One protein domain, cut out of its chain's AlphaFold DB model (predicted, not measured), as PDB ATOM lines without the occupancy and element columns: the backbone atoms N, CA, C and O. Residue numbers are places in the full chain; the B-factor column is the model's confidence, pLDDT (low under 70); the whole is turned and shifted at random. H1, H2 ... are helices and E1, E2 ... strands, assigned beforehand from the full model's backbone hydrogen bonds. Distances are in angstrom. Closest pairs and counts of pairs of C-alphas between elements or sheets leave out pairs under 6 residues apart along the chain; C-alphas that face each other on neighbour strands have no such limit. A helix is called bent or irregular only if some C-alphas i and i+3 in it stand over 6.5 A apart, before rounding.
ATOM      1  N   LYS A  35      32.884  86.497  48.103       98.38
ATOM      2  CA  LYS A  35      33.385  85.493  49.066       98.38
ATOM      3  C   LYS A  35      34.341  86.083  50.115       98.38
ATOM      4  O   LYS A  35      35.080  85.330  50.732       98.38
ATOM      5  N   GLN A  36      34.396  87.406  50.269       98.38
ATOM      6  CA  GLN A  36      35.448  88.075  51.046       98.38
ATOM      7  C   GLN A  36      35.419  87.783  52.557       98.38
ATOM      8  O   GLN A  36      36.457  87.915  53.196       98.38
ATOM      9  N   ALA A  37      34.294  87.324  53.117       98.31
ATOM     10  CA  ALA A  37      34.245  86.850  54.502       98.31
ATOM     11  C   ALA A  37      34.836  85.440  54.671       98.31
ATOM     12  O   ALA A  37      35.144  85.043  55.787       98.31
ATOM     13  N   VAL A  38      34.984  84.672  53.586       98.31
ATOM     14  CA  VAL A  38      35.503  83.300  53.627       98.31
ATOM     15  C   VAL A  38      37.014  83.319  53.454       98.31
ATOM     16  O   VAL A  38      37.523  83.834  52.453       98.31
ATOM     17  N   GLU A  39      37.736  82.688  54.380       97.00
ATOM     18  CA  GLU A  39      39.190  82.566  54.289       97.00
ATOM     19  C   GLU A  39      39.649  82.014  52.929       97.00
ATOM     20  O   GLU A  39      39.052  81.097  52.351       97.00
ATOM     21  N   ALA A  40      40.755  82.563  52.416       95.06
ATOM     22  CA  ALA A  40      41.275  82.256  51.082       95.06
ATOM     23  C   ALA A  40      41.552  80.758  50.864       95.06
ATOM     24  O   ALA A  40      41.329  80.249  49.766       95.06
ATOM     25  N   ALA A  41      41.984  80.048  51.912       94.12
ATOM     26  CA  ALA A  41      42.257  78.610  51.874       94.12
ATOM     27  C   ALA A  41      41.008  77.755  51.588       94.12
ATOM     28  O   ALA A  41      41.126  76.624  51.115       94.12
ATOM     29  N   TYR A  42      39.813  78.287  51.856       95.75
ATOM     30  CA  TYR A  42      38.542  77.612  51.607       95.75
ATOM     31  C   TYR A  42      37.846  78.173  50.374       95.75
ATOM     32  O   TYR A  42      37.353  77.409  49.538       95.75
ATOM     33  N   SER A  43      37.835  79.500  50.226       96.69
ATOM     34  CA  SER A  43      37.068  80.180  49.183       96.69
ATOM     35  C   SER A  43      37.534  79.832  47.770       96.69
ATOM     36  O   SER A  43      36.699  79.770  46.865       96.69
ATOM     37  N   SER A  44      38.818  79.531  47.560       95.75
ATOM     38  CA  SER A  44      39.373  79.087  46.271       95.75
ATOM     39  C   SER A  44      38.825  77.739  45.781       95.75
ATOM     40  O   SER A  44      38.941  77.433  44.598       95.75
ATOM     41  N   HIS A  45      38.186  76.957  46.657       96.56
ATOM     42  CA  HIS A  45      37.635  75.631  46.351       96.56
ATOM     43  C   HIS A  45      36.095  75.610  46.347       96.56
ATOM     44  O   HIS A  45      35.481  74.544  46.458       96.56
ATOM     45  N   ILE A  46      35.466  76.784  46.237       97.88
ATOM     46  CA  ILE A  46      34.012  76.956  46.171       97.88
ATOM     47  C   ILE A  46      33.651  77.660  44.863       97.88
ATOM     48  O   ILE A  46      33.921  78.855  44.685       97.88
ATOM     49  N   ASP A  47      32.965  76.929  43.990       98.12
ATOM     50  CA  ASP A  47      32.535  77.389  42.674       98.12
ATOM     51  C   ASP A  47      31.012  77.493  42.588       98.12
ATOM     52  O   ASP A  47      30.282  76.601  43.031       98.12
ATOM     53  N   ALA A  48      30.533  78.557  41.947       97.38
ATOM     54  CA  ALA A  48      29.145  78.693  41.520       97.38
ATOM     55  C   ALA A  48      29.059  78.422  40.012       97.38
ATOM     56  O   ALA A  48      29.446  79.250  39.189       97.38
ATOM     57  N   ILE A  49      28.557  77.249  39.636       97.25
ATOM     58  CA  ILE A  49      28.374  76.872  38.233       97.25
ATOM     59  C   ILE A  49      27.131  77.589  37.706       97.25
ATOM     60  O   ILE A  49      26.034  77.399  38.229       97.25
ATOM     61  N   ASN A  50      27.304  78.406  36.662       94.38
ATOM     62  CA  ASN A  50      26.253  79.273  36.114       94.38
ATOM     63  C   ASN A  50      25.633  80.212  37.166       94.38
ATOM     64  O   ASN A  50      24.438  80.511  37.127       94.38
ATOM     65  N   GLY A  51      26.446  80.678  38.113       95.81
ATOM     66  CA  GLY A  51      26.041  81.638  39.127       95.81
ATOM     67  C   GLY A  51      27.181  82.560  39.529       95.81
ATOM     68  O   GLY A  51      28.319  82.405  39.090       95.81
ATOM     69  N   LYS A  52      26.863  83.541  40.369       97.38
ATOM     70  CA  LYS A  52      27.830  84.463  40.963       97.38
ATOM     71  C   LYS A  52      27.591  84.607  42.457       97.38
ATOM     72  O   LYS A  52      26.444  84.642  42.900       97.38
ATOM     73  N   PHE A  53      28.675  84.717  43.213       98.38
ATOM     74  CA  PHE A  53      28.609  85.069  44.627       98.38
ATOM     75  C   PHE A  53      28.212  86.536  44.760       98.38
ATOM     76  O   PHE A  53      28.776  87.391  44.074       98.38
ATOM     77  N   THR A  54      27.234  86.821  45.612       98.44
ATOM     78  CA  THR A  54      26.763  88.184  45.879       98.44
ATOM     79  C   THR A  54      27.413  88.731  47.140       98.44
ATOM     80  O   THR A  54      28.105  89.742  47.066       98.44
ATOM     81  N   HIS A  55      27.255  88.026  48.259       98.62
ATOM     82  CA  HIS A  55      27.802  88.378  49.566       98.62
ATOM     83  C   HIS A  55      28.149  87.131  50.380       98.62
ATOM     84  O   HIS A  55      27.733  86.017  50.055       98.62
ATOM     85  N   SER A  56      28.894  87.339  51.458       98.88
ATOM     86  CA  SER A  56      29.349  86.303  52.379       98.88
ATOM     87  C   SER A  56      29.324  86.796  53.823       98.88
ATOM     88  O   SER A  56      29.379  87.999  54.066       98.88
ATOM     89  N   VAL A  57      29.243  85.865  54.770       98.81
ATOM     90  CA  VAL A  57      29.338  86.121  56.214       98.81
ATOM     91  C   VAL A  57      30.177  85.041  56.888       98.81
ATOM     92  O   VAL A  57      30.124  83.878  56.486       98.81
ATOM     93  N   ASP A  58      30.912  85.443  57.921       98.81
ATOM     94  CA  ASP A  58      31.611  84.581  58.874       98.81
ATOM     95  C   ASP A  58      30.827  84.573  60.198       98.81
ATOM     96  O   ASP A  58      30.837  85.537  60.973       98.81
ATOM     97  N   LEU A  59      30.064  83.503  60.405       98.75
ATOM     98  CA  LEU A  59      29.222  83.298  61.574       98.75
ATOM     99  C   LEU A  59      30.034  82.874  62.802       98.75
ATOM    100  O   LEU A  59      29.667  83.291  63.904       98.75
ATOM    101  N   ASP A  60      31.111  82.092  62.651       98.56
ATOM    102  CA  ASP A  60      31.949  81.718  63.799       98.56
ATOM    103  C   ASP A  60      32.556  82.976  64.408       98.56
ATOM    104  O   ASP A  60      32.317  83.258  65.583       98.56
ATOM    105  N   LYS A  61      33.230  83.800  63.600       98.25
ATOM    106  CA  LYS A  61      33.831  85.052  64.068       98.25
ATOM    107  C   LYS A  61      32.798  85.999  64.666       98.25
ATOM    108  O   LYS A  61      33.077  86.620  65.692       98.25
ATOM    109  N   HIS A  62      31.617  86.112  64.053       98.38
ATOM    110  CA  HIS A  62      30.558  86.989  64.551       98.38
ATOM    111  C   HIS A  62      30.011  86.535  65.913       98.38
ATOM    112  O   HIS A  62      29.839  87.360  66.809       98.38
ATOM    113  N   PHE A  63      29.742  85.235  66.090       98.38
ATOM    114  CA  PHE A  63      29.105  84.708  67.304       98.38
ATOM    115  C   PHE A  63      30.086  84.235  68.381       98.38
ATOM    116  O   PHE A  63      29.674  84.017  69.517       98.38
ATOM    117  N   LYS A  64      31.381  84.100  68.084       98.25
ATOM    118  CA  LYS A  64      32.397  83.673  69.057       98.25
ATOM    119  C   LYS A  64      32.435  84.521  70.338       98.25
ATOM    120  O   LYS A  64      32.549  83.915  71.401       98.25
ATOM    121  N   PRO A  65      32.303  85.866  70.304       98.19
ATOM    122  CA  PRO A  65      32.298  86.666  71.531       98.19
ATOM    123  C   PRO A  65      31.087  86.410  72.439       98.19
ATOM    124  O   PRO A  65      31.219  86.462  73.656       98.19
ATOM    125  N   SER A  66      29.909  86.157  71.863       98.00
ATOM    126  CA  SER A  66      28.651  86.020  72.610       98.00
ATOM    127  C   SER A  66      28.279  84.571  72.930       98.00
ATOM    128  O   SER A  66      27.552  84.321  73.888       98.00
ATOM    129  N   GLU A  67      28.777  83.610  72.154       97.75
ATOM    130  CA  GLU A  67      28.443  82.188  72.266       97.75
ATOM    131  C   GLU A  67      29.695  81.292  72.201       97.75
ATOM    132  O   GLU A  67      29.713  80.372  71.382       97.75
ATOM    133  N   PRO A  68      30.739  81.505  73.029       97.50
ATOM    134  CA  PRO A  68      32.072  80.899  72.867       97.50
ATOM    135  C   PRO A  68      32.103  79.362  72.908       97.50
ATOM    136  O   PRO A  68      32.888  78.752  72.184       97.50
ATOM    137  N   GLU A  69      31.187  78.732  73.641       97.75
ATOM    138  CA  GLU A  69      31.104  77.266  73.776       97.75
ATOM    139  C   GLU A  69      30.116  76.611  72.795       97.75
ATOM    140  O   GLU A  69      29.916  75.397  72.806       97.75
ATOM    141  N   SER A  70      29.447  77.401  71.947       98.19
ATOM    142  CA  SER A  70      28.501  76.846  70.976       98.19
ATOM    143  C   SER A  70      29.222  76.191  69.794       98.19
ATOM    144  O   SER A  70      30.259  76.694  69.354       98.19
ATOM    145  N   PRO A  71      28.655  75.121  69.205       98.12
ATOM    146  CA  PRO A  71      29.163  74.535  67.973       98.12
ATOM    147  C   PRO A  71      28.766  75.440  66.801       98.12
ATOM    148  O   PRO A  71      27.825  75.158  66.067       98.12
ATOM    149  N   ARG A  72      29.421  76.591  66.674       98.56
ATOM    150  CA  ARG A  72      29.096  77.582  65.646       98.56
ATOM    151  C   ARG A  72      29.441  77.035  64.261       98.56
ATOM    152  O   ARG A  72      30.417  76.303  64.093       98.56
ATOM    153  N   TRP A  73      28.600  77.380  63.297       98.69
ATOM    154  CA  TRP A  73      28.862  77.165  61.875       98.69
ATOM    155  C   TRP A  73      29.763  78.279  61.359       98.69
ATOM    156  O   TRP A  73      29.642  79.405  61.836       98.69
ATOM    157  N   ASP A  74      30.609  77.985  60.380       98.69
ATOM    158  CA  ASP A  74      31.597  78.946  59.897       98.69
ATOM    159  C   ASP A  74      31.009  79.969  58.908       98.69
ATOM    160  O   ASP A  74      30.863  81.136  59.259       98.69
ATOM    161  N   TYR A  75      30.605  79.574  57.693       98.88
ATOM    162  CA  TYR A  75      30.312  80.553  56.632       98.88
ATOM    163  C   TYR A  75      28.911  80.459  56.026       98.88
ATOM    164  O   TYR A  75      28.347  79.377  55.844       98.88
ATOM    165  N   GLY A  76      28.389  81.617  55.615       98.81
ATOM    166  CA  GLY A  76      27.221  81.756  54.742       98.81
ATOM    167  C   GLY A  76      27.576  82.485  53.448       98.81
ATOM    168  O   GLY A  76      28.387  83.408  53.455       98.81
ATOM    169  N   LEU A  77      26.961  82.082  52.336       98.88
ATOM    170  CA  LEU A  77      27.173  82.650  51.004       98.88
ATOM    171  C   LEU A  77      25.837  82.909  50.306       98.88
ATOM    172  O   LEU A  77      25.017  82.000  50.152       98.88
ATOM    173  N   GLY A  78      25.670  84.127  49.801       98.69
ATOM    174  CA  GLY A  78      24.666  84.466  48.804       98.69
ATOM    175  C   GLY A  78      25.149  84.077  47.409       98.69
ATOM    176  O   GLY A  78      26.254  84.440  46.993       98.69
ATOM    177  N   VAL A  79      24.326  83.335  46.668       98.50
ATOM    178  CA  VAL A  79      24.626  82.916  45.293       98.50
ATOM    179  C   VAL A  79      23.449  83.229  44.396       98.50
ATOM    180  O   VAL A  79      22.345  82.735  44.612       98.50
ATOM    181  N   ARG A  80      23.692  84.026  43.357       97.88
ATOM    182  CA  ARG A  80      22.709  84.331  42.321       97.88
ATOM    183  C   ARG A  80      22.985  83.501  41.081       97.88
ATOM    184  O   ARG A  80      24.030  83.666  40.451       97.88
ATOM    185  N   PHE A  81      22.052  82.627  40.731       96.50
ATOM    186  CA  PHE A  81      22.150  81.799  39.532       96.50
ATOM    187  C   PHE A  81      21.661  82.542  38.285       96.50
ATOM    188  O   PHE A  81      21.059  83.616  38.363       96.50
ATOM    189  N   SER A  82      21.936  81.977  37.109       93.25
ATOM    190  CA  SER A  82      21.576  82.546  35.803       93.25
ATOM    191  C   SER A  82      20.072  82.754  35.598       93.25
ATOM    192  O   SER A  82      19.686  83.608  34.805       93.25
ATOM    193  N   ASN A  83      19.222  82.037  36.341       93.00
ATOM    194  CA  ASN A  83      17.773  82.265  36.384       93.00
ATOM    195  C   ASN A  83      17.373  83.537  37.166       93.00
ATOM    196  O   ASN A  83      16.187  83.809  37.326       93.00
ATOM    197  N   GLY A  84      18.346  84.298  37.676       93.81
ATOM    198  CA  GLY A  84      18.146  85.536  38.428       93.81
ATOM    199  C   GLY A  84      17.831  85.332  39.910       93.81
ATOM    200  O   GLY A  84      17.867  86.304  40.664       93.81
ATOM    201  N   VAL A  85      17.570  84.096  40.345       95.38
ATOM    202  CA  VAL A  85      17.239  83.788  41.739       95.38
ATOM    203  C   VAL A  85      18.512  83.768  42.576       95.38
ATOM    204  O   VAL A  85      19.506  83.128  42.224       95.38
ATOM    205  N   GLU A  86      18.469  84.481  43.696       98.00
ATOM    206  CA  GLU A  86      19.490  84.436  44.734       98.00
ATOM    207  C   GLU A  86      19.083  83.448  45.824       98.00
ATOM    208  O   GLU A  86      17.915  83.373  46.201       98.00
ATOM    209  N   VAL A  87      20.049  82.679  46.314       98.50
ATOM    210  CA  VAL A  87      19.858  81.695  47.379       98.50
ATOM    211  C   VAL A  87      20.966  81.813  48.415       98.50
ATOM    212  O   VAL A  87      22.031  82.365  48.130       98.50
ATOM    213  N   ALA A  88      20.729  81.256  49.600       98.69
ATOM    214  CA  ALA A  88      21.732  81.131  50.647       98.69
ATOM    215  C   ALA A  88      22.244  79.691  50.711       98.69
ATOM    216  O   ALA A  88      21.455  78.742  50.778       98.69
ATOM    217  N   VAL A  89      23.565  79.535  50.734       98.75
ATOM    218  CA  VAL A  89      24.237  78.274  51.056       98.75
ATOM    219  C   VAL A  89      25.206  78.487  52.211       98.75
ATOM    220  O   VAL A  89      25.722  79.582  52.412       98.75
ATOM    221  N   TRP A  90      25.464  77.431  52.964       98.88
ATOM    222  CA  TRP A  90      26.180  77.456  54.228       98.88
ATOM    223  C   TRP A  90      27.313  76.450  54.167       98.88
ATOM    224  O   TRP A  90      27.090  75.269  53.884       98.88
ATOM    225  N   ILE A  91      28.532  76.932  54.389       98.69
ATOM    226  CA  ILE A  91      29.765  76.183  54.172       98.69
ATOM    227  C   ILE A  91      30.485  76.020  55.500       98.69
ATOM    228  O   ILE A  91      30.702  76.998  56.206       98.69
ATOM    229  N   GLU A  92      30.853  74.787  55.811       98.38
ATOM    230  CA  GLU A  92      31.556  74.424  57.035       98.38
ATOM    231  C   GLU A  92      32.853  73.696  56.679       98.38
ATOM    232  O   GLU A  92      32.814  72.518  56.295       98.38
ATOM    233  N   PRO A  93      33.997  74.394  56.734       97.06
ATOM    234  CA  PRO A  93      35.306  73.771  56.669       97.06
ATOM    235  C   PRO A  93      35.599  72.943  57.923       97.06
ATOM    236  O   PRO A  93      35.802  73.483  59.004       97.06
ATOM    237  N   HIS A  94      35.650  71.619  57.783       95.44
ATOM    238  CA  HIS A  94      35.868  70.710  58.912       95.44
ATOM    239  C   HIS A  94      36.612  69.440  58.478       95.44
ATOM    240  O   HIS A  94      36.370  68.943  57.369       95.44
ATOM    241  N   PRO A  95      37.509  68.873  59.308       93.75
ATOM    242  CA  PRO A  95      38.113  67.569  59.037       93.75
ATOM    243  C   PRO A  95      37.046  66.487  58.868       93.75
ATOM    244  O   PRO A  95      36.026  66.544  59.532       93.75
ATOM    245  N   ALA A  96      37.288  65.480  58.027       92.56
ATOM    246  CA  ALA A  96      36.400  64.322  57.838       92.56
ATOM    247  C   ALA A  96      37.137  62.999  58.119       92.56
ATOM    248  O   ALA A  96      36.908  61.970  57.472       92.56
ATOM    249  N   SER A  97      38.079  63.040  59.061       87.75
ATOM    250  CA  SER A  97      39.034  61.964  59.344       87.75
ATOM    251  C   SER A  97      38.469  60.862  60.245       87.75
ATOM    252  O   SER A  97      39.078  59.797  60.352       87.75
ATOM    253  N   SER A  98      37.320  61.080  60.892       84.75
ATOM    254  CA  SER A  98      36.725  60.130  61.835       84.75
ATOM    255  C   SER A  98      35.194  60.204  61.869       84.75
ATOM    256  O   SER A  98      34.581  61.133  61.347       84.75
ATOM    257  N   THR A  99      34.562  59.226  62.522       80.00
ATOM    258  CA  THR A  99      33.119  59.254  62.815       80.00
ATOM    259  C   THR A  99      32.757  60.307  63.868       80.00
ATOM    260  O   THR A  99      31.625  60.786  63.878       80.00
ATOM    261  N   GLY A 100      33.706  60.718  64.721       87.12
ATOM    262  CA  GLY A 100      33.526  61.819  65.673       87.12
ATOM    263  C   GLY A 100      33.228  63.148  64.975       87.12
ATOM    264  O   GLY A 100      32.353  63.885  65.423       87.12
ATOM    265  N   GLU A 101      33.844  63.380  63.811       93.69
ATOM    266  CA  GLU A 101      33.599  64.573  62.988       93.69
ATOM    267  C   GLU A 101      32.136  64.681  62.546       93.69
ATOM    268  O   GLU A 101      31.576  65.767  62.464       93.69
ATOM    269  N   VAL A 102      31.464  63.547  62.315       95.12
ATOM    270  CA  VAL A 102      30.046  63.533  61.925       95.12
ATOM    271  C   VAL A 102      29.175  64.081  63.048       95.12
ATOM    272  O   VAL A 102      28.265  64.864  62.787       95.12
ATOM    273  N   ASN A 103      29.460  63.717  64.299       95.69
ATOM    274  CA  ASN A 103      28.717  64.243  65.442       95.69
ATOM    275  C   ASN A 103      28.952  65.751  65.606       95.69
ATOM    276  O   ASN A 103      27.983  66.487  65.806       95.69
ATOM    277  N   SER A 104      30.195  66.214  65.443       96.56
ATOM    278  CA  SER A 104      30.537  67.645  65.442       96.56
ATOM    279  C   SER A 104      29.770  68.406  64.360       96.56
ATOM    280  O   SER A 104      29.107  69.402  64.650       96.56
ATOM    281  N   MET A 105      29.764  67.892  63.129       98.00
ATOM    282  CA  MET A 105      29.049  68.493  62.000       98.00
ATOM    283  C   MET A 105      27.536  68.547  62.213       98.00
ATOM    284  O   MET A 105      26.895  69.542  61.875       98.00
ATOM    285  N   LEU A 106      26.945  67.499  62.791       98.19
ATOM    286  CA  LEU A 106      25.517  67.481  63.109       98.19
ATOM    287  C   LEU A 106      25.167  68.471  64.227       98.19
ATOM    288  O   LEU A 106      24.127  69.128  64.140       98.19
ATOM    289  N   ALA A 107      26.028  68.619  65.238       98.44
ATOM    290  CA  ALA A 107      25.856  69.621  66.287       98.44
ATOM    291  C   ALA A 107      25.940  71.045  65.717       98.44
ATOM    292  O   ALA A 107      25.046  71.859  65.972       98.44
ATOM    293  N   LYS A 108      26.944  71.316  64.869       98.75
ATOM    294  CA  LYS A 108      27.087  72.598  64.169       98.75
ATOM    295  C   LYS A 108      25.886  72.913  63.282       98.75
ATOM    296  O   LYS A 108      25.336  74.015  63.327       98.75
ATOM    297  N   LEU A 109      25.412  71.930  62.519       98.81
ATOM    298  CA  LEU A 109      24.224  72.093  61.680       98.81
ATOM    299  C   LEU A 109      22.967  72.370  62.513       98.81
ATOM    300  O   LEU A 109      22.120  73.167  62.108       98.81
ATOM    301  N   GLY A 110      22.832  71.719  63.669       98.75
ATOM    302  CA  GLY A 110      21.747  71.975  64.613       98.75
ATOM    303  C   GLY A 110      21.745  73.421  65.110       98.75
ATOM    304  O   GLY A 110      20.697  74.071  65.094       98.75
ATOM    305  N   TRP A 111      22.917  73.948  65.479       98.81
ATOM    306  CA  TRP A 111      23.078  75.355  65.857       98.81
ATOM    307  C   TRP A 111      22.694  76.299  64.711       98.81
ATOM    308  O   TRP A 111      21.880  77.202  64.917       98.81
ATOM    309  N   LEU A 112      23.181  76.044  63.490       98.81
ATOM    310  CA  LEU A 112      22.859  76.870  62.322       98.81
ATOM    311  C   LEU A 112      21.353  76.892  62.050       98.81
ATOM    312  O   LEU A 112      20.771  77.959  61.873       98.81
ATOM    313  N   LYS A 113      20.697  75.727  62.041       98.75
ATOM    314  CA  LYS A 113      19.246  75.646  61.823       98.75
ATOM    315  C   LYS A 113      18.481  76.440  62.877       98.75
ATOM    316  O   LYS A 113      17.624  77.240  62.518       98.75
ATOM    317  N   LYS A 114      18.863  76.316  64.153       98.56
ATOM    318  CA  LYS A 114      18.265  77.098  65.243       98.56
ATOM    319  C   LYS A 114      18.436  78.608  65.038       98.56
ATOM    320  O   LYS A 114      17.499  79.357  65.302       98.56
ATOM    321  N   LYS A 115      19.599  79.062  64.552       98.12
ATOM    322  CA  LYS A 115      19.815  80.471  64.181       98.12
ATOM    323  C   LYS A 115      18.882  80.897  63.056       98.12
ATOM    324  O   LYS A 115      18.170  81.884  63.219       98.12
ATOM    325  N   LEU A 116      18.834  80.129  61.967       98.38
ATOM    326  CA  LEU A 116      17.990  80.426  60.807       98.38
ATOM    327  C   LEU A 116      16.498  80.441  61.138       98.38
ATOM    328  O   LEU A 116      15.752  81.223  60.559       98.38
ATOM    329  N   ASP A 117      16.055  79.623  62.086       98.00
ATOM    330  CA  ASP A 117      14.649  79.573  62.478       98.00
ATOM    331  C   ASP A 117      14.225  80.754  63.369       98.00
ATOM    332  O   ASP A 117      13.026  80.987  63.547       98.00
ATOM    333  N   SER A 118      15.175  81.551  63.872       97.88
ATOM    334  CA  SER A 118      14.878  82.750  64.658       97.88
ATOM    335  C   SER A 118      14.317  83.904  63.799       97.88
ATOM    336  O   SER A 118      14.647  84.020  62.614       97.88
ATOM    337  N   PRO A 119      13.493  84.807  64.370       98.00
ATOM    338  CA  PRO A 119      12.858  85.884  63.605       98.00
ATOM    339  C   PRO A 119      13.829  86.832  62.887       98.00
ATOM    340  O   PRO A 119      13.541  87.267  61.773       98.00
ATOM    341  N   SER A 120      14.984  87.137  63.486       97.44
ATOM    342  CA  SER A 120      15.975  88.042  62.885       97.44
ATOM    343  C   SER A 120      16.652  87.447  61.646       97.44
ATOM    344  O   SER A 120      17.105  88.194  60.784       97.44
ATOM    345  N   PHE A 121      16.649  86.119  61.501       98.44
ATOM    346  CA  PHE A 121      17.234  85.405  60.364       98.44
ATOM    347  C   PHE A 121      16.208  85.003  59.294       98.44
ATOM    348  O   PHE A 121      16.561  84.282  58.359       98.44
ATOM    349  N   SER A 122      14.956  85.473  59.380       98.19
ATOM    350  CA  SER A 122      13.871  85.016  58.499       98.19
ATOM    351  C   SER A 122      14.202  85.131  57.003       98.19
ATOM    352  O   SER A 122      13.862  84.249  56.230       98.19
ATOM    353  N   GLU A 123      14.903  86.184  56.586       98.31
ATOM    354  CA  GLU A 123      15.245  86.400  55.172       98.31
ATOM    355  C   GLU A 123      16.335  85.439  54.687       98.31
ATOM    356  O   GLU A 123      16.248  84.882  53.594       98.31
ATOM    357  N   LEU A 124      17.333  85.166  55.528       98.75
ATOM    358  CA  LEU A 124      18.366  84.170  55.241       98.75
ATOM    359  C   LEU A 124      17.777  82.752  55.219       98.75
ATOM    360  O   LEU A 124      18.183  81.916  54.407       98.75
ATOM    361  N   ARG A 125      16.777  82.496  56.069       98.69
ATOM    362  CA  ARG A 125      15.984  81.264  56.072       98.69
ATOM    363  C   ARG A 125      15.222  81.072  54.760       98.69
ATOM    364  O   ARG A 125      15.297  79.997  54.167       98.69
ATOM    365  N   ASP A 126      14.552  82.112  54.276       98.56
ATOM    366  CA  ASP A 126      13.775  82.052  53.035       98.56
ATOM    367  C   ASP A 126      14.677  81.817  51.808       98.56
ATOM    368  O   ASP A 126      14.332  81.039  50.910       98.56
ATOM    369  N   LEU A 127      15.874  82.418  51.799       98.62
ATOM    370  CA  LEU A 127      16.902  82.188  50.775       98.62
ATOM    371  C   LEU A 127      17.479  80.767  50.821       98.62
ATOM    372  O   LEU A 127      17.768  80.184  49.772       98.62
ATOM    373  N   ARG A 128      17.632  80.183  52.014       98.44
ATOM    374  CA  ARG A 128      17.987  78.765  52.172       98.44
ATOM    375  C   ARG A 128      16.886  77.868  51.597       98.44
ATOM    376  O   ARG A 128      17.186  76.914  50.881       98.44
ATOM    377  N   ASP A 129      15.618  78.170  51.864       98.19
ATOM    378  CA  ASP A 129      14.500  77.386  51.318       98.19
ATOM    379  C   ASP A 129      14.399  77.500  49.800       98.19
ATOM    380  O   ASP A 129      14.095  76.518  49.118       98.19
ATOM    381  N   ALA A 130      14.722  78.671  49.248       97.69
ATOM    382  CA  ALA A 130      14.853  78.853  47.810       97.69
ATOM    383  C   ALA A 130      15.940  77.944  47.210       97.69
ATOM    384  O   ALA A 130      15.695  77.348  46.162       97.69
ATOM    385  N   ALA A 131      17.082  77.762  47.888       97.25
ATOM    386  CA  ALA A 131      18.111  76.803  47.470       97.25
ATOM    387  C   ALA A 131      17.530  75.386  47.337       97.25
ATOM    388  O   ALA A 131      17.656  74.760  46.282       97.25
ATOM    389  N   GLY A 132      16.814  74.926  48.370       94.94
ATOM    390  CA  GLY A 132      16.174  73.611  48.390       94.94
ATOM    391  C   GLY A 132      15.150  73.423  47.268       94.94
ATOM    392  O   GLY A 132      15.171  72.397  46.588       94.94
ATOM    393  N   ARG A 133      14.308  74.437  47.007       95.94
ATOM    394  CA  ARG A 133      13.338  74.432  45.891       95.94
ATOM    395  C   ARG A 133      14.006  74.351  44.517       95.94
ATOM    396  O   ARG A 133      13.443  73.764  43.603       95.94
ATOM    397  N   LEU A 134      15.207  74.912  44.384       95.12
ATOM    398  CA  LEU A 134      16.028  74.845  43.171       95.12
ATOM    399  C   LEU A 134      16.933  73.601  43.107       95.12
ATOM    400  O   LEU A 134      17.771  73.478  42.213       95.12
ATOM    401  N   GLY A 135      16.797  72.680  44.065       95.25
ATOM    402  CA  GLY A 135      17.584  71.452  44.124       95.25
ATOM    403  C   GLY A 135      19.039  71.638  44.564       95.25
ATOM    404  O   GLY A 135      19.801  70.670  44.547       95.25
ATOM    405  N   VAL A 136      19.426  72.839  44.993       96.38
ATOM    406  CA  VAL A 136      20.749  73.138  45.548       96.38
ATOM    407  C   VAL A 136      20.747  72.739  47.021       96.38
ATOM    408  O   VAL A 136      19.946  73.261  47.792       96.38
ATOM    409  N   ASN A 137      21.636  71.833  47.444       96.56
ATOM    410  CA  ASN A 137      21.764  71.537  48.871       96.56
ATOM    411  C   ASN A 137      22.361  72.760  49.597       96.56
ATOM    412  O   ASN A 137      23.496  73.136  49.282       96.56
ATOM    413  N   PRO A 138      21.635  73.375  50.550       97.88
ATOM    414  CA  PRO A 138      22.098  74.580  51.220       97.88
ATOM    415  C   PRO A 138      23.184  74.316  52.262       97.88
ATOM    416  O   PRO A 138      23.830  75.270  52.664       97.88
ATOM    417  N   TYR A 139      23.398  73.081  52.720       98.62
ATOM    418  CA  TYR A 139      24.354  72.779  53.787       98.62
ATOM    419  C   TYR A 139      25.516  71.954  53.238       98.62
ATOM    420  O   TYR A 139      25.337  70.826  52.764       98.62
ATOM    421  N   ARG A 140      26.722  72.523  53.282       98.38
ATOM    422  CA  ARG A 140      27.919  71.953  52.657       98.38
ATOM    423  C   ARG A 140      29.030  71.751  53.676       98.38
ATOM    424  O   ARG A 140      29.481  72.700  54.306       98.38
ATOM    425  N   TRP A 141      29.527  70.523  53.744       97.56
ATOM    426  CA  TRP A 141      30.749  70.188  54.461       97.56
ATOM    427  C   TRP A 141      31.949  70.284  53.515       97.56
ATOM    428  O   TRP A 141      32.089  69.476  52.589       97.56
ATOM    429  N   GLN A 142      32.810  71.275  53.745       96.88
ATOM    430  CA  GLN A 142      34.082  71.404  53.049       96.88
ATOM    431  C   GLN A 142      35.180  70.686  53.838       96.88
ATOM    432  O   GLN A 142      35.467  71.037  54.974       96.88
ATOM    433  N   VAL A 143      35.819  69.678  53.256       94.62
ATOM    434  CA  VAL A 143      36.950  69.022  53.927       94.62
ATOM    435  C   VAL A 143      38.154  69.951  53.880       94.62
ATOM    436  O   VAL A 143      38.499  70.461  52.811       94.62
ATOM    437  N   THR A 144      38.816  70.138  55.020       88.56
ATOM    438  CA  THR A 144      40.085  70.875  55.088       88.56
ATOM    439  C   THR A 144      41.122  70.249  54.145       88.56
ATOM    440  O   THR A 144      41.177  69.030  53.979       88.56
ATOM    441  N   GLN A 145      41.953  71.065  53.486       77.38
ATOM    442  CA  GLN A 145      42.814  70.586  52.387       77.38
ATOM    443  C   GLN A 145      43.800  69.486  52.805       77.38
ATOM    444  O   GLN A 145      44.091  68.589  52.018       77.38
ATOM    445  N   THR A 146      44.260  69.513  54.053       75.56
ATOM    446  CA  THR A 146      45.207  68.538  54.612       75.56
ATOM    447  C   THR A 146      44.534  67.372  55.342       75.56
ATOM    448  O   THR A 146      45.216  66.426  55.723       75.56
ATOM    449  N   GLY A 147      43.214  67.413  55.552       71.56
ATOM    450  CA  GLY A 147      42.491  66.386  56.301       71.56
ATOM    451  C   GLY A 147      42.164  65.151  55.463       71.56
ATOM    452  O   GLY A 147      41.852  65.270  54.276       71.56
ATOM    453  N   ASP A 148      42.177  63.969  56.079       80.94
ATOM    454  CA  ASP A 148      41.624  62.750  55.479       80.94
ATOM    455  C   ASP A 148      40.102  62.876  55.285       80.94
ATOM    456  O   ASP A 148      39.411  63.494  56.096       80.94
ATOM    457  N   ASN A 149      39.571  62.234  54.240       85.94
ATOM    458  CA  ASN A 149      38.134  62.006  54.084       85.94
ATOM    459  C   ASN A 149      37.856  60.504  54.180       85.94
ATOM    460  O   ASN A 149      38.006  59.775  53.199       85.94
ATOM    461  N   ARG A 150      37.501  60.041  55.380       87.88
ATOM    462  CA  ARG A 150      37.280  58.614  55.666       87.88
ATOM    463  C   ARG A 150      35.805  58.212  55.636       87.88
ATOM    464  O   ARG A 150      35.489  57.038  55.816       87.88
ATOM    465  N   ILE A 151      34.895  59.159  55.407       88.62
ATOM    466  CA  ILE A 151      33.453  58.904  55.413       88.62
ATOM    467  C   ILE A 151      33.032  58.416  54.028       88.62
ATOM    468  O   ILE A 151      33.066  59.153  53.044       88.62
ATOM    469  N   THR A 152      32.610  57.156  53.944       89.00
ATOM    470  CA  THR A 152      32.196  56.526  52.682       89.00
ATOM    471  C   THR A 152      30.691  56.660  52.456       89.00
ATOM    472  O   THR A 152      29.913  56.745  53.407       89.00
ATOM    473  N   ALA A 153      30.248  56.654  51.196       88.94
ATOM    474  CA  ALA A 153      28.847  56.905  50.832       88.94
ATOM    475  C   ALA A 153      27.853  55.851  51.364       88.94
ATOM    476  O   ALA A 153      26.675  56.144  51.551       88.94
ATOM    477  N   GLN A 154      28.313  54.624  51.615       91.00
ATOM    478  CA  GLN A 154      27.482  53.503  52.074       91.00
ATOM    479  C   GLN A 154      27.433  53.370  53.608       91.00
ATOM    480  O   GLN A 154      26.682  52.540  54.140       91.00
ATOM    481  N   SER A 155      28.220  54.181  54.317       92.06
ATOM    482  CA  SER A 155      28.348  54.156  55.776       92.06
ATOM    483  C   SER A 155      27.052  54.545  56.502       92.06
ATOM    484  O   SER A 155      26.111  55.100  55.922       92.06
ATOM    485  N   LYS A 156      26.979  54.247  57.804       94.38
ATOM    486  CA  LYS A 156      25.871  54.704  58.661       94.38
ATOM    487  C   LYS A 156      25.896  56.230  58.785       94.38
ATOM    488  O   LYS A 156      24.848  56.870  58.765       94.38
ATOM    489  N   GLU A 157      27.092  56.791  58.850       94.94
ATOM    490  CA  GLU A 157      27.400  58.211  58.916       94.94
ATOM    491  C   GLU A 157      26.829  58.952  57.706       94.94
ATOM    492  O   GLU A 157      26.101  59.926  57.876       94.94
ATOM    493  N   ALA A 158      27.041  58.440  56.490       94.25
ATOM    494  CA  ALA A 158      26.457  59.014  55.278       94.25
ATOM    495  C   ALA A 158      24.921  59.084  55.344       94.25
ATOM    496  O   ALA A 158      24.320  60.082  54.947       94.25
ATOM    497  N   ARG A 159      24.267  58.062  55.916       96.25
ATOM    498  CA  ARG A 159      22.807  58.073  56.122       96.25
ATOM    499  C   ARG A 159      22.384  59.098  57.172       96.25
ATOM    500  O   ARG A 159      21.343  59.730  57.006       96.25
ATOM    501  N   MET A 160      23.172  59.279  58.234       96.81
ATOM    502  CA  MET A 160      22.922  60.309  59.249       96.81
ATOM    503  C   MET A 160      23.010  61.715  58.646       96.81
ATOM    504  O   MET A 160      22.102  62.520  58.858       96.81
ATOM    505  N   LEU A 161      24.045  61.982  57.843       97.06
ATOM    506  CA  LEU A 161      24.220  63.246  57.122       97.06
ATOM    507  C   LEU A 161      23.042  63.511  56.176       97.06
ATOM    508  O   LEU A 161      22.400  64.558  56.268       97.06
ATOM    509  N   ALA A 162      22.688  62.524  55.346       96.81
ATOM    510  CA  ALA A 162      21.572  62.631  54.411       96.81
ATOM    511  C   ALA A 162      20.239  62.901  55.125       96.81
ATOM    512  O   ALA A 162      19.493  63.792  54.719       96.81
ATOM    513  N   LYS A 163      19.959  62.197  56.233       97.44
ATOM    514  CA  LYS A 163      18.761  62.429  57.059       97.44
ATOM    515  C   LYS A 163      18.723  63.850  57.629       97.44
ATOM    516  O   LYS A 163      17.649  64.434  57.745       97.44
ATOM    517  N   ALA A 164      19.878  64.410  57.978       97.38
ATOM    518  CA  ALA A 164      19.990  65.781  58.461       97.38
ATOM    519  C   ALA A 164      19.952  66.834  57.334       97.38
ATOM    520  O   ALA A 164      19.846  68.028  57.626       97.38
ATOM    521  N   GLY A 165      20.008  66.419  56.066       97.25
ATOM    522  CA  GLY A 165      20.078  67.305  54.904       97.25
ATOM    523  C   GLY A 165      21.474  67.875  54.632       97.25
ATOM    524  O   GLY A 165      21.588  68.812  53.850       97.25
ATOM    525  N   LEU A 166      22.524  67.334  55.256       97.69
ATOM    526  CA  LEU A 166      23.915  67.736  55.030       97.69
ATOM    527  C   LEU A 166      24.511  66.932  53.876       97.69
ATOM    528  O   LEU A 166      24.389  65.705  53.845       97.69
ATOM    529  N   GLU A 167      25.153  67.604  52.920       96.00
ATOM    530  CA  GLU A 167      25.859  66.890  51.858       96.00
ATOM    531  C   GLU A 167      27.138  66.216  52.371       96.00
ATOM    532  O   GLU A 167      27.760  66.674  53.329       96.00
ATOM    533  N   MET A 168      27.531  65.128  51.705       95.69
ATOM    534  CA  MET A 168      28.768  64.410  52.004       95.69
ATOM    535  C   MET A 168      29.992  65.344  51.978       95.69
ATOM    536  O   MET A 168      30.036  66.270  51.160       95.69
ATOM    537  N   PRO A 169      31.005  65.074  52.823       95.50
ATOM    538  CA  PRO A 169      32.254  65.828  52.844       95.50
ATOM    539  C   PRO A 169      32.906  65.870  51.459       95.50
ATOM    540  O   PRO A 169      33.135  64.832  50.830       95.50
ATOM    541  N   SER A 170      33.246  67.073  50.997       94.81
ATOM    542  CA  SER A 170      33.977  67.290  49.746       94.81
ATOM    543  C   SER A 170      35.062  68.343  49.920       94.81
ATOM    544  O   SER A 170      34.850  69.346  50.591       94.81
ATOM    545  N   ARG A 171      36.215  68.171  49.268       94.00
ATOM    546  CA  ARG A 171      37.246  69.225  49.221       94.00
ATOM    547  C   ARG A 171      36.806  70.411  48.368       94.00
ATOM    548  O   ARG A 171      37.103  71.556  48.694       94.00
ATOM    549  N   HIS A 172      36.134  70.123  47.252       95.81
ATOM    550  CA  HIS A 172      35.700  71.120  46.278       95.81
ATOM    551  C   HIS A 172      34.177  71.169  46.239       95.81
ATOM    552  O   HIS A 172      33.507  70.156  46.005       95.81
ATOM    553  N   ILE A 173      33.626  72.355  46.453       97.25
ATOM    554  CA  ILE A 173      32.188  72.582  46.470       97.25
ATOM    555  C   ILE A 173      31.785  73.188  45.135       97.25
ATOM    556  O   ILE A 173      32.236  74.267  44.766       97.25
ATOM    557  N   LYS A 174      30.902  72.489  44.423       97.50
ATOM    558  CA  LYS A 174      30.298  72.969  43.179       97.50
ATOM    559  C   LYS A 174      28.822  73.226  43.420       97.50
ATOM    560  O   LYS A 174      28.030  72.289  43.510       97.50
ATOM    561  N   LEU A 175      28.463  74.496  43.519       97.00
ATOM    562  CA  LEU A 175      27.088  74.944  43.663       97.00
ATOM    563  C   LEU A 175      26.478  75.046  42.273       97.00
ATOM    564  O   LEU A 175      26.963  75.796  41.428       97.00
ATOM    565  N   LYS A 176      25.438  74.262  42.016       94.19
ATOM    566  CA  LYS A 176      24.755  74.216  40.725       94.19
ATOM    567  C   LYS A 176      23.281  73.930  40.940       94.19
ATOM    568  O   LYS A 176      22.939  73.185  41.859       94.19
TER     569      LYS A 176
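AT A GLANCE: This is residues 35 to 176 of the 178 residues of an uncharacterized protein of Massilia aromaticivorans (UniProt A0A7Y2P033). What shape does this domain take? A strongly twisted sheet of four strands, E2 to E5, has two helices, H3 and H4, over one face, meeting at a corner, and H5 lies side by side with H3, off the sheet. Towards the opposite face two short strands, E1 and E6, pair with each other, while the short H1 and H2 only graze the sheet. What is it made of? The printed part has 142 residues, with five named helices and six named strands in the order H1 E1 E2 H2 E3 E4 H3 H4 E5 H5 E6, a mixed class. The larger sheet, in the order E2 E3 E4 E5, is mixed. The whole is compact, with a radius of gyration of the C-alphas of 14.4 A and spans of 38 by 35 by 29 A.

HOW THE PARTS SIT: How is the larger sheet built? Its edge strands are E2, residues 51 to 58, which bends by 56 degrees at residue 54, and E5, residues 139 to 143; its inner strands are E3, residues 75 to 81, and E4, residues 86 to 94. E2 and E3 are antiparallel, with N 52 and O 80 2.8 A apart, and E3 and E4 form an antiparallel hairpin, with N 77 and O 89 2.8 A apart. E4 and E5 are parallel, with N 140 and O 90 2.8 A apart, within hydrogen-bond range like the other two pairs. What is on it? H3, residues 99 to 117, runs along the strands over E4 and E5 at a height over the sheet of 9.8 A, giving two layers, a helix on one face of a sheet. On the same face H4, residues 119 to 133, stands up from the sheet over E4, the closest C-alphas being those of Val 87 and Leu 127, 4.5 A apart. E4, H3, H4 and E5 form a strand-helix-strand unit, two parallel neighbour strands with helices between, with a right-handed crossover. How do the helices meet? H3, with residues 115 to 117 alone, touches H4 only at the corner, at a steep tilt of 63 degrees; the closest C-alphas, of Leu 116 and Arg 125, are 5.2 A apart. With residues 99 to 106 alone H3 touches H5, residues 156 to 164, at a shallow tilt of 3 degrees, the same way; the closest C-alphas, of Val 102 and Glu 157, are 6.7 A apart. Every O i to N i+4 pair is within hydrogen-bond range in H5 and in H2, residues 59 to 63, against 14 of 15 in H3 and 9 of 11 in H4; H1, residues 40 to 43, is too short for such a pair. What of the small strands? E1, residues 46 to 48, and E6, residues 173 to 175, are parallel, with N 175 and O 47 2.8 A apart, within hydrogen-bond range.

IN THESE COORDINATES: Where do the first and last elements lie? H1 begins at C-alpha 40, (41.275, 82.256, 51.082), and E6 ends at C-alpha 175, (27.088, 74.944, 43.663). How long are the longer elements? From first to last C-alpha H3 measures 27.5 A, E4 25.6 A and H4 21.1 A. H4 is irregular, with C-alphas 120 and 123 7.9 A apart.

THE WHOLE: How far does it reach? The two C-alphas farthest apart, those of Glu 69 and Asn 83, are 40.0 A apart, and the printed part has no cut. Which links are long, and is confidence low anywhere? The links H2 to E3, 11 residues, and E5 to H5, 12 residues, are long. The mean pLDDT of the printed part is 95.8, and no printed residue is under 70.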